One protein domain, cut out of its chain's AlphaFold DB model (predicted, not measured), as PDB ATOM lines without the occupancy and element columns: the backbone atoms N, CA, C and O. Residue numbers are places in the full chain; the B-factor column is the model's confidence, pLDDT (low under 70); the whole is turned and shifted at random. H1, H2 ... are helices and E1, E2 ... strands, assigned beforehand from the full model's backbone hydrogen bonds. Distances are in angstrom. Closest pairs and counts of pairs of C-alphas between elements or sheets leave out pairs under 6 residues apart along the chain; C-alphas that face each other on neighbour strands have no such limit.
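AT A GLANCE: This is residues 84 to 144 of the 149 residues of the protein "zinc_ribbon_2 domain-containing protein" of Lentilactobacillus curieae (UniProt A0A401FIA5). Look first for a two-stranded antiparallel hairpin, E1 and E2, with helix H1 packed on E1; beyond E2 the short H2 leads into a helical arm, residues 129 to 144, that sticks out and ends in H3. The printed part has 61 residues, with three named helices and two named strands in the order H1, E1, E2, H2, H3 along the chain; the class is mixed, helices holding 29 and strands 10 of the 39 residues in named elements. The outline is flat, 33 by 31 by 14 A, and only just loose, close to compact, with a radius of gyration of the C-alphas of 13.0 A.

IN THESE COORDINATES: Find C-alpha 106 at (191.286, 206.201, 258.388); E1 runs to 110, and E2 spans 114 to 118, each 13.1 A. H1, 84 to 95, covers 16.2 A; H2, 124 to 130, 9.8 A. H3, 135 to 144, covers 14.5 A, ending at (208.906, 222.749, 256.837).

HOW THE PARTS SIT: In the hairpin, at 163 degrees, N 108 and O 116 are 2.8 A apart, within hydrogen-bond range. The closest C-alphas of H1 and E1, Glu 87 and Val 109, are 5.5 A apart. H1 and E2 are near each other, with 8 pairs of C-alphas within 10 A. H2 and H3 are close but not clearly touching, C-alphas 129 and 135 at 6.8 A, about perpendicular at 77 degrees. In H1, H2 and H3 every O i to N i+4 pair is within hydrogen-bond range.

THE WHOLE: The farthest C-alphas, Gly 97 and Lys 144, are 35.2 A apart. The printed part has no cut and no long link. Confidence is under 70 at 84, 96 to 99, 103 and 138 to 144.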
ATOM      1  N   HIS A  84     190.118 205.083 245.046       64.69
ATOM      2  CA  HIS A  84     189.136 204.513 245.972       64.69
ATOM      3  C   HIS A  84     189.354 203.016 246.236       64.69
ATOM      4  O   HIS A  84     189.203 202.582 247.371       64.69
ATOM      5  N   LYS A  85     189.753 202.237 245.221       72.12
ATOM      6  CA  LYS A  85     189.997 200.798 245.372       72.12
ATOM      7  C   LYS A  85     191.257 200.542 246.199       72.12
ATOM      8  O   LYS A  85     191.261 199.688 247.072       72.12
ATOM      9  N   ILE A  86     192.285 201.365 245.984       70.81
ATOM     10  CA  ILE A  86     193.510 201.347 246.797       70.81
ATOM     11  C   ILE A  86     193.210 201.760 248.248       70.81
ATOM     12  O   ILE A  86     193.803 201.219 249.171       70.81
ATOM     13  N   GLU A  87     192.319 202.732 248.470       71.44
ATOM     14  CA  GLU A  87     191.933 203.161 249.822       71.44
ATOM     15  C   GLU A  87     191.241 202.045 250.607       71.44
ATOM     16  O   GLU A  87     191.560 201.853 251.778       71.44
ATOM     17  N   GLU A  88     190.336 201.312 249.961       75.06
ATOM     18  CA  GLU A  88     189.589 200.209 250.568       75.06
ATOM     19  C   GLU A  88     190.484 198.997 250.868       75.06
ATOM     20  O   GLU A  88     190.503 198.527 252.005       75.06
ATOM     21  N   GLU A  89     191.292 198.556 249.898       74.94
ATOM     22  CA  GLU A  89     192.242 197.446 250.080       74.94
ATOM     23  C   GLU A  89     193.251 197.757 251.195       74.94
ATOM     24  O   GLU A  89     193.478 196.949 252.091       74.94
ATOM     25  N   LEU A  90     193.794 198.978 251.210       77.88
ATOM     26  CA  LEU A  90     194.761 199.375 252.229       77.88
ATOM     27  C   LEU A  90     194.117 199.569 253.609       77.88
ATOM     28  O   LEU A  90     194.789 199.405 254.627       77.88
ATOM     29  N   HIS A  91     192.835 199.942 253.676       79.88
ATOM     30  CA  HIS A  91     192.115 200.017 254.948       79.88
ATOM     31  C   HIS A  91     191.934 198.623 255.554       79.88
ATOM     32  O   HIS A  91     192.211 198.451 256.740       79.88
ATOM     33  N   LEU A  92     191.558 197.639 254.734       77.62
ATOM     34  CA  LEU A  92     191.404 196.245 255.146       77.62
ATOM     35  C   LEU A  92     192.738 195.647 255.614       77.62
ATOM     36  O   LEU A  92     192.846 195.255 256.775       77.62
ATOM     37  N   ASP A  93     193.782 195.699 254.782       78.69
ATOM     38  CA  ASP A  93     195.093 195.102 255.091       78.69
ATOM     39  C   ASP A  93     195.750 195.697 256.348       78.69
ATOM     40  O   ASP A  93     196.462 195.014 257.088       78.69
ATOM     41  N   MET A  94     195.556 196.998 256.590       74.62
ATOM     42  CA  MET A  94     196.194 197.688 257.713       74.62
ATOM     43  C   MET A  94     195.382 197.641 259.007       74.62
ATOM     44  O   MET A  94     195.962 197.810 260.088       74.62
ATOM     45  N   PHE A  95     194.057 197.502 258.919       78.62
ATOM     46  CA  PHE A  95     193.162 197.675 260.064       78.62
ATOM     47  C   PHE A  95     192.230 196.497 260.342       78.62
ATOM     48  O   PHE A  95     191.371 196.620 261.221       78.62
ATOM     49  N   GLU A  96     192.406 195.352 259.689       68.62
ATOM     50  CA  GLU A  96     191.758 194.122 260.140       68.62
ATOM     51  C   GLU A  96     192.256 193.708 261.539       68.62
ATOM     52  O   GLU A  96     193.452 193.626 261.818       68.62
ATOM     53  N   GLY A  97     191.314 193.449 262.453       65.94
ATOM     54  CA  GLY A  97     191.587 192.934 263.800       65.94
ATOM     55  C   GLY A  97     191.734 193.989 264.908       65.94
ATOM     56  O   GLY A  97     191.274 195.126 264.814       65.94
ATOM     57  N   GLN A  98     192.331 193.594 266.038       59.81
ATOM     58  CA  GLN A  98     192.506 194.457 267.213       59.81
ATOM     59  C   GLN A  98     193.653 195.448 266.953       59.81
ATOM     60  O   GLN A  98     194.823 195.174 267.210       59.81
ATOM     61  N   THR A  99     193.326 196.590 266.349       66.19
ATOM     62  CA  THR A  99     194.346 197.430 265.712       66.19
ATOM     63  C   THR A  99     195.222 198.198 266.704       66.19
ATOM     64  O   THR A  99     194.759 198.975 267.547       66.19
ATOM     65  N   ALA A 100     196.542 198.093 266.520       72.38
ATOM     66  CA  ALA A 100     197.544 198.906 267.219       72.38
ATOM     67  C   ALA A 100     197.410 200.423 266.947       72.38
ATOM     68  O   ALA A 100     198.127 201.222 267.555       72.38
ATOM     69  N   TYR A 101     196.497 200.820 266.051       71.44
ATOM     70  CA  TYR A 101     196.280 202.166 265.515       71.44
ATOM     71  C   TYR A 101     195.168 202.964 266.234       71.44
ATOM     72  O   TYR A 101     195.007 204.166 265.989       71.44
ATOM     73  N   GLY A 102     194.478 202.348 267.203       74.00
ATOM     74  CA  GLY A 102     193.524 203.004 268.105       74.00
ATOM     75  C   GLY A 102     192.119 203.198 267.518       74.00
ATOM     76  O   GLY A 102     191.737 202.540 266.562       74.00
ATOM     77  N   LYS A 103     191.310 204.085 268.120       69.69
ATOM     78  CA  LYS A 103     189.898 204.263 267.724       69.69
ATOM     79  C   LYS A 103     189.781 204.959 266.357       69.69
ATOM     80  O   LYS A 103     190.255 206.085 266.220       69.69
ATOM     81  N   HIS A 104     189.109 204.298 265.408       70.38
ATOM     82  CA  HIS A 104     188.767 204.765 264.052       70.38
ATOM     83  C   HIS A 104     189.955 205.219 263.187       70.38
ATOM     84  O   HIS A 104     190.044 206.398 262.826       70.38
ATOM     85  N   PRO A 105     190.872 204.309 262.826       78.62
ATOM     86  CA  PRO A 105     191.894 204.643 261.855       78.62
ATOM     87  C   PRO A 105     191.267 204.859 260.466       78.62
ATOM     88  O   PRO A 105     190.326 204.164 260.070       78.62
ATOM     89  N   LYS A 106     191.777 205.850 259.728       80.12
ATOM     90  CA  LYS A 106     191.286 206.201 258.388       80.12
ATOM     91  C   LYS A 106     192.448 206.368 257.419       80.12
ATOM     92  O   LYS A 106     193.313 207.216 257.632       80.12
ATOM     93  N   VAL A 107     192.430 205.600 256.339       83.25
ATOM     94  CA  VAL A 107     193.293 205.799 255.171       83.25
ATOM     95  C   VAL A 107     192.533 206.672 254.181       83.25
ATOM     96  O   VAL A 107     191.323 206.558 254.063       83.25
ATOM     97  N   THR A 108     193.233 207.590 253.526       78.38
ATOM     98  CA  THR A 108     192.709 208.377 252.404       78.38
ATOM     99  C   THR A 108     193.773 208.440 251.325       78.38
ATOM    100  O   THR A 108     194.911 208.824 251.619       78.38
ATOM    101  N   VAL A 109     193.434 208.070 250.092       80.12
ATOM    102  CA  VAL A 109     194.395 208.045 248.979       80.12
ATOM    103  C   VAL A 109     194.092 209.188 248.019       80.12
ATOM    104  O   VAL A 109     192.999 209.299 247.471       80.12
ATOM    105  N   ASN A 110     195.072 210.063 247.794       77.00
ATOM    106  CA  ASN A 110     194.935 211.191 246.879       77.00
ATOM    107  C   ASN A 110     195.944 211.094 245.728       77.00
ATOM    108  O   ASN A 110     197.143 210.950 245.973       77.00
ATOM    109  N   LYS A 111     195.477 211.279 244.482       70.19
ATOM    110  CA  LYS A 111     196.305 211.214 243.260       70.19
ATOM    111  C   LYS A 111     197.560 212.089 243.307       70.19
ATOM    112  O   LYS A 111     198.601 211.694 242.800       70.19
ATOM    113  N   HIS A 112     197.474 213.262 243.933       71.94
ATOM    114  CA  HIS A 112     198.552 214.257 243.948       71.94
ATOM    115  C   HIS A 112     199.279 214.353 245.292       71.94
ATOM    116  O   HIS A 112     200.425 214.794 245.343       71.94
ATOM    117  N   LYS A 113     198.613 213.974 246.390       71.25
ATOM    118  CA  LYS A 113     199.146 214.111 247.758       71.25
ATOM    119  C   LYS A 113     199.638 212.787 248.356       71.25
ATOM    120  O   LYS A 113     200.241 212.812 249.426       71.25
ATOM    121  N   GLY A 114     199.423 211.665 247.667       76.94
ATOM    122  CA  GLY A 114     199.775 210.323 248.131       76.94
ATOM    123  C   GLY A 114     198.779 209.759 249.147       76.94
ATOM    124  O   GLY A 114     197.637 210.213 249.243       76.94
ATOM    125  N   THR A 115     199.216 208.753 249.903       79.81
ATOM    126  CA  THR A 115     198.416 208.076 250.932       79.81
ATOM    127  C   THR A 115     198.542 208.793 252.274       79.81
ATOM    128  O   THR A 115     199.642 208.960 252.803       79.81
ATOM    129  N   ILE A 116     197.412 209.201 252.845       80.56
ATOM    130  CA  ILE A 116     197.322 209.835 254.161       80.56
ATOM    131  C   ILE A 116     196.669 208.850 255.127       80.56
ATOM    132  O   ILE A 116     195.529 208.441 254.918       80.56
ATOM    133  N   ILE A 117     197.374 208.524 256.210       81.75
ATOM    134  CA  ILE A 117     196.908 207.598 257.247       81.75
ATOM    135  C   ILE A 117     196.665 208.382 258.538       81.75
ATOM    136  O   ILE A 117     197.585 208.968 259.112       81.75
ATOM    137  N   LYS A 118     195.414 208.410 258.994       82.12
ATOM    138  CA  LYS A 118     194.997 209.010 260.263       82.12
ATOM    139  C   LYS A 118     194.881 207.912 261.311       82.12
ATOM    140  O   LYS A 118     194.067 207.007 261.162       82.12
ATOM    141  N   ILE A 119     195.681 208.018 262.368       82.31
ATOM    142  CA  ILE A 119     195.700 207.082 263.499       82.31
ATOM    143  C   ILE A 119     195.467 207.838 264.806       82.31
ATOM    144  O   ILE A 119     195.729 209.040 264.896       82.31
ATOM    145  N   SER A 120     194.968 207.147 265.830       79.19
ATOM    146  CA  SER A 120     194.674 207.782 267.115       79.19
ATOM    147  C   SER A 120     195.954 208.247 267.816       79.19
ATOM    148  O   SER A 120     196.960 207.538 267.847       79.19
ATOM    149  N   TYR A 121     195.891 209.403 268.475       76.44
ATOM    150  CA  TYR A 121     197.003 209.941 269.265       76.44
ATOM    151  C   TYR A 121     197.387 209.060 270.469       76.44
ATOM    152  O   TYR A 121     198.512 209.131 270.951       76.44
ATOM    153  N   LYS A 122     196.471 208.210 270.952       78.25
ATOM    154  CA  LYS A 122     196.724 207.254 272.050       78.25
ATOM    155  C   LYS A 122     197.157 205.872 271.558       78.25
ATOM    156  O   LYS A 122     197.314 204.970 272.377       78.25
ATOM    157  N   SER A 123     197.308 205.696 270.246       81.38
ATOM    158  CA  SER A 123     197.615 204.399 269.648       81.38
ATOM    159  C   SER A 123     198.999 203.891 270.049       81.38
ATOM    160  O   SER A 123     199.952 204.661 270.192       81.38
ATOM    161  N   THR A 124     199.115 202.576 270.220       80.75
ATOM    162  CA  THR A 124     200.392 201.906 270.496       80.75
ATOM    163  C   THR A 124     201.359 202.089 269.326       80.75
ATOM    164  O   THR A 124     202.542 202.339 269.542       80.75
ATOM    165  N   ALA A 125     200.847 202.091 268.091       77.62
ATOM    166  CA  ALA A 125     201.620 202.379 266.888       77.62
ATOM    167  C   ALA A 125     202.292 203.761 266.944       77.62
ATOM    168  O   ALA A 125     203.485 203.873 266.668       77.62
ATOM    169  N   LEU A 126     201.570 204.811 267.361       80.44
ATOM    170  CA  LEU A 126     202.163 206.144 267.474       80.44
ATOM    171  C   LEU A 126     203.240 206.200 268.564       80.44
ATOM    172  O   LEU A 126     204.268 206.841 268.358       80.44
ATOM    173  N   LYS A 127     203.044 205.509 269.693       82.19
ATOM    174  CA  LYS A 127     204.052 205.433 270.765       82.19
ATOM    175  C   LYS A 127     205.342 204.758 270.285       82.19
ATOM    176  O   LYS A 127     206.418 205.307 270.498       82.19
ATOM    177  N   ASN A 128     205.225 203.641 269.564       80.31
ATOM    178  CA  ASN A 128     206.369 202.911 269.002       80.31
ATOM    179  C   ASN A 128     207.118 203.728 267.937       80.31
ATOM    180  O   ASN A 128     208.345 203.687 267.841       80.31
ATOM    181  N   ILE A 129     206.390 204.514 267.143       78.62
ATOM    182  CA  ILE A 129     206.998 205.424 266.172       78.62
ATOM    183  C   ILE A 129     207.720 206.578 266.888       78.62
ATOM    184  O   ILE A 129     208.831 206.938 266.508       78.62
ATOM    185  N   GLN A 130     207.124 207.144 267.942       78.75
ATOM    186  CA  GLN A 130     207.720 208.241 268.711       78.75
ATOM    187  C   GLN A 130     208.969 207.830 269.495       78.75
ATOM    188  O   GLN A 130     209.832 208.679 269.721       78.75
ATOM    189  N   SER A 131     209.090 206.558 269.882       82.19
ATOM    190  CA  SER A 131     210.309 206.041 270.512       82.19
ATOM    191  C   SER A 131     211.500 205.945 269.555       82.19
ATOM    192  O   SER A 131     212.630 205.809 270.018       82.19
ATOM    193  N   ASN A 132     211.288 206.040 268.237       80.56
ATOM    194  CA  ASN A 132     212.388 206.051 267.281       80.56
ATOM    195  C   ASN A 132     213.152 207.394 267.363       80.56
ATOM    196  O   ASN A 132     212.537 208.453 267.184       80.56
ATOM    197  N   PRO A 133     214.484 207.392 267.576       76.19
ATOM    198  CA  PRO A 133     215.286 208.618 267.651       76.19
ATOM    199  C   PRO A 133     215.170 209.508 266.399       76.19
ATOM    200  O   PRO A 133     215.242 210.737 266.503       76.19
ATOM    201  N   ASP A 134     214.897 208.930 265.226       78.12
ATOM    202  CA  ASP A 134     214.746 209.671 263.971       78.12
ATOM    203  C   ASP A 134     213.383 210.366 263.808       78.12
ATOM    204  O   ASP A 134     213.218 211.223 262.928       78.12
ATOM    205  N   TRP A 135     212.405 210.084 264.672       73.31
ATOM    206  CA  TRP A 135     211.050 210.640 264.571       73.31
ATOM    207  C   TRP A 135     211.030 212.176 264.537       73.31
ATOM    208  O   TRP A 135     210.342 212.796 263.714       73.31
ATOM    209  N   ARG A 136     211.841 212.826 265.384       71.50
ATOM    210  CA  ARG A 136     211.942 214.299 265.416       71.50
ATOM    211  C   ARG A 136     212.512 214.868 264.116       71.50
ATOM    212  O   ARG A 136     212.135 215.965 263.704       71.50
ATOM    213  N   ARG A 137     213.410 214.137 263.451       74.62
ATOM    214  CA  ARG A 137     214.026 214.562 262.188       74.62
ATOM    215  C   ARG A 137     213.014 214.515 261.047       74.62
ATOM    216  O   ARG A 137     212.923 215.464 260.263       74.62
ATOM    217  N   LEU A 138     212.230 213.441 260.989       68.94
ATOM    218  CA  LEU A 138     211.208 213.220 259.964       68.94
ATOM    219  C   LEU A 138     210.065 214.240 260.075       68.94
ATOM    220  O   LEU A 138     209.688 214.856 259.075       68.94
ATOM    221  N   THR A 139     209.586 214.500 261.293       69.44
ATOM    222  CA  THR A 139     208.501 215.466 261.548       69.44
ATOM    223  C   THR A 139     208.919 216.917 261.287       69.44
ATOM    224  O   THR A 139     208.166 217.691 260.697       69.44
ATOM    225  N   LYS A 140     210.153 217.308 261.631       65.31
ATOM    226  CA  LYS A 140     210.654 218.669 261.356       65.31
ATOM    227  C   LYS A 140     210.789 218.944 259.851       65.31
ATOM    228  O   LYS A 140     210.541 220.066 259.401       65.31
ATOM    229  N   LYS A 141     211.142 217.923 259.058       60.34
ATOM    230  CA  LYS A 141     211.257 218.013 257.591       60.34
ATOM    231  C   LYS A 141     209.887 218.116 256.909       60.34
ATOM    232  O   LYS A 141     209.757 218.890 255.960       60.34
ATOM    233  N   SER A 142     208.873 217.398 257.398       58.31
ATOM    234  CA  SER A 142     207.510 217.466 256.852       58.31
ATOM    235  C   SER A 142     206.807 218.787 257.190       58.31
ATOM    236  O   SER A 142     206.245 219.410 256.289       58.31
ATOM    237  N   ILE A 143     206.940 219.298 258.422       55.50
ATOM    238  CA  ILE A 143     206.383 220.607 258.825       55.50
ATOM    239  C   ILE A 143     206.948 221.745 257.962       55.50
ATOM    240  O   ILE A 143     206.206 222.609 257.493       55.50
ATOM    241  N   LYS A 144     208.259 221.729 257.680       53.78
ATOM    242  CA  LYS A 144     208.906 222.749 256.837       53.78
ATOM    243  C   LYS A 144     208.434 222.708 255.375       53.78
ATOM    244  O   LYS A 144     208.514 223.726 254.696       53.78
TER     245      LYS A 144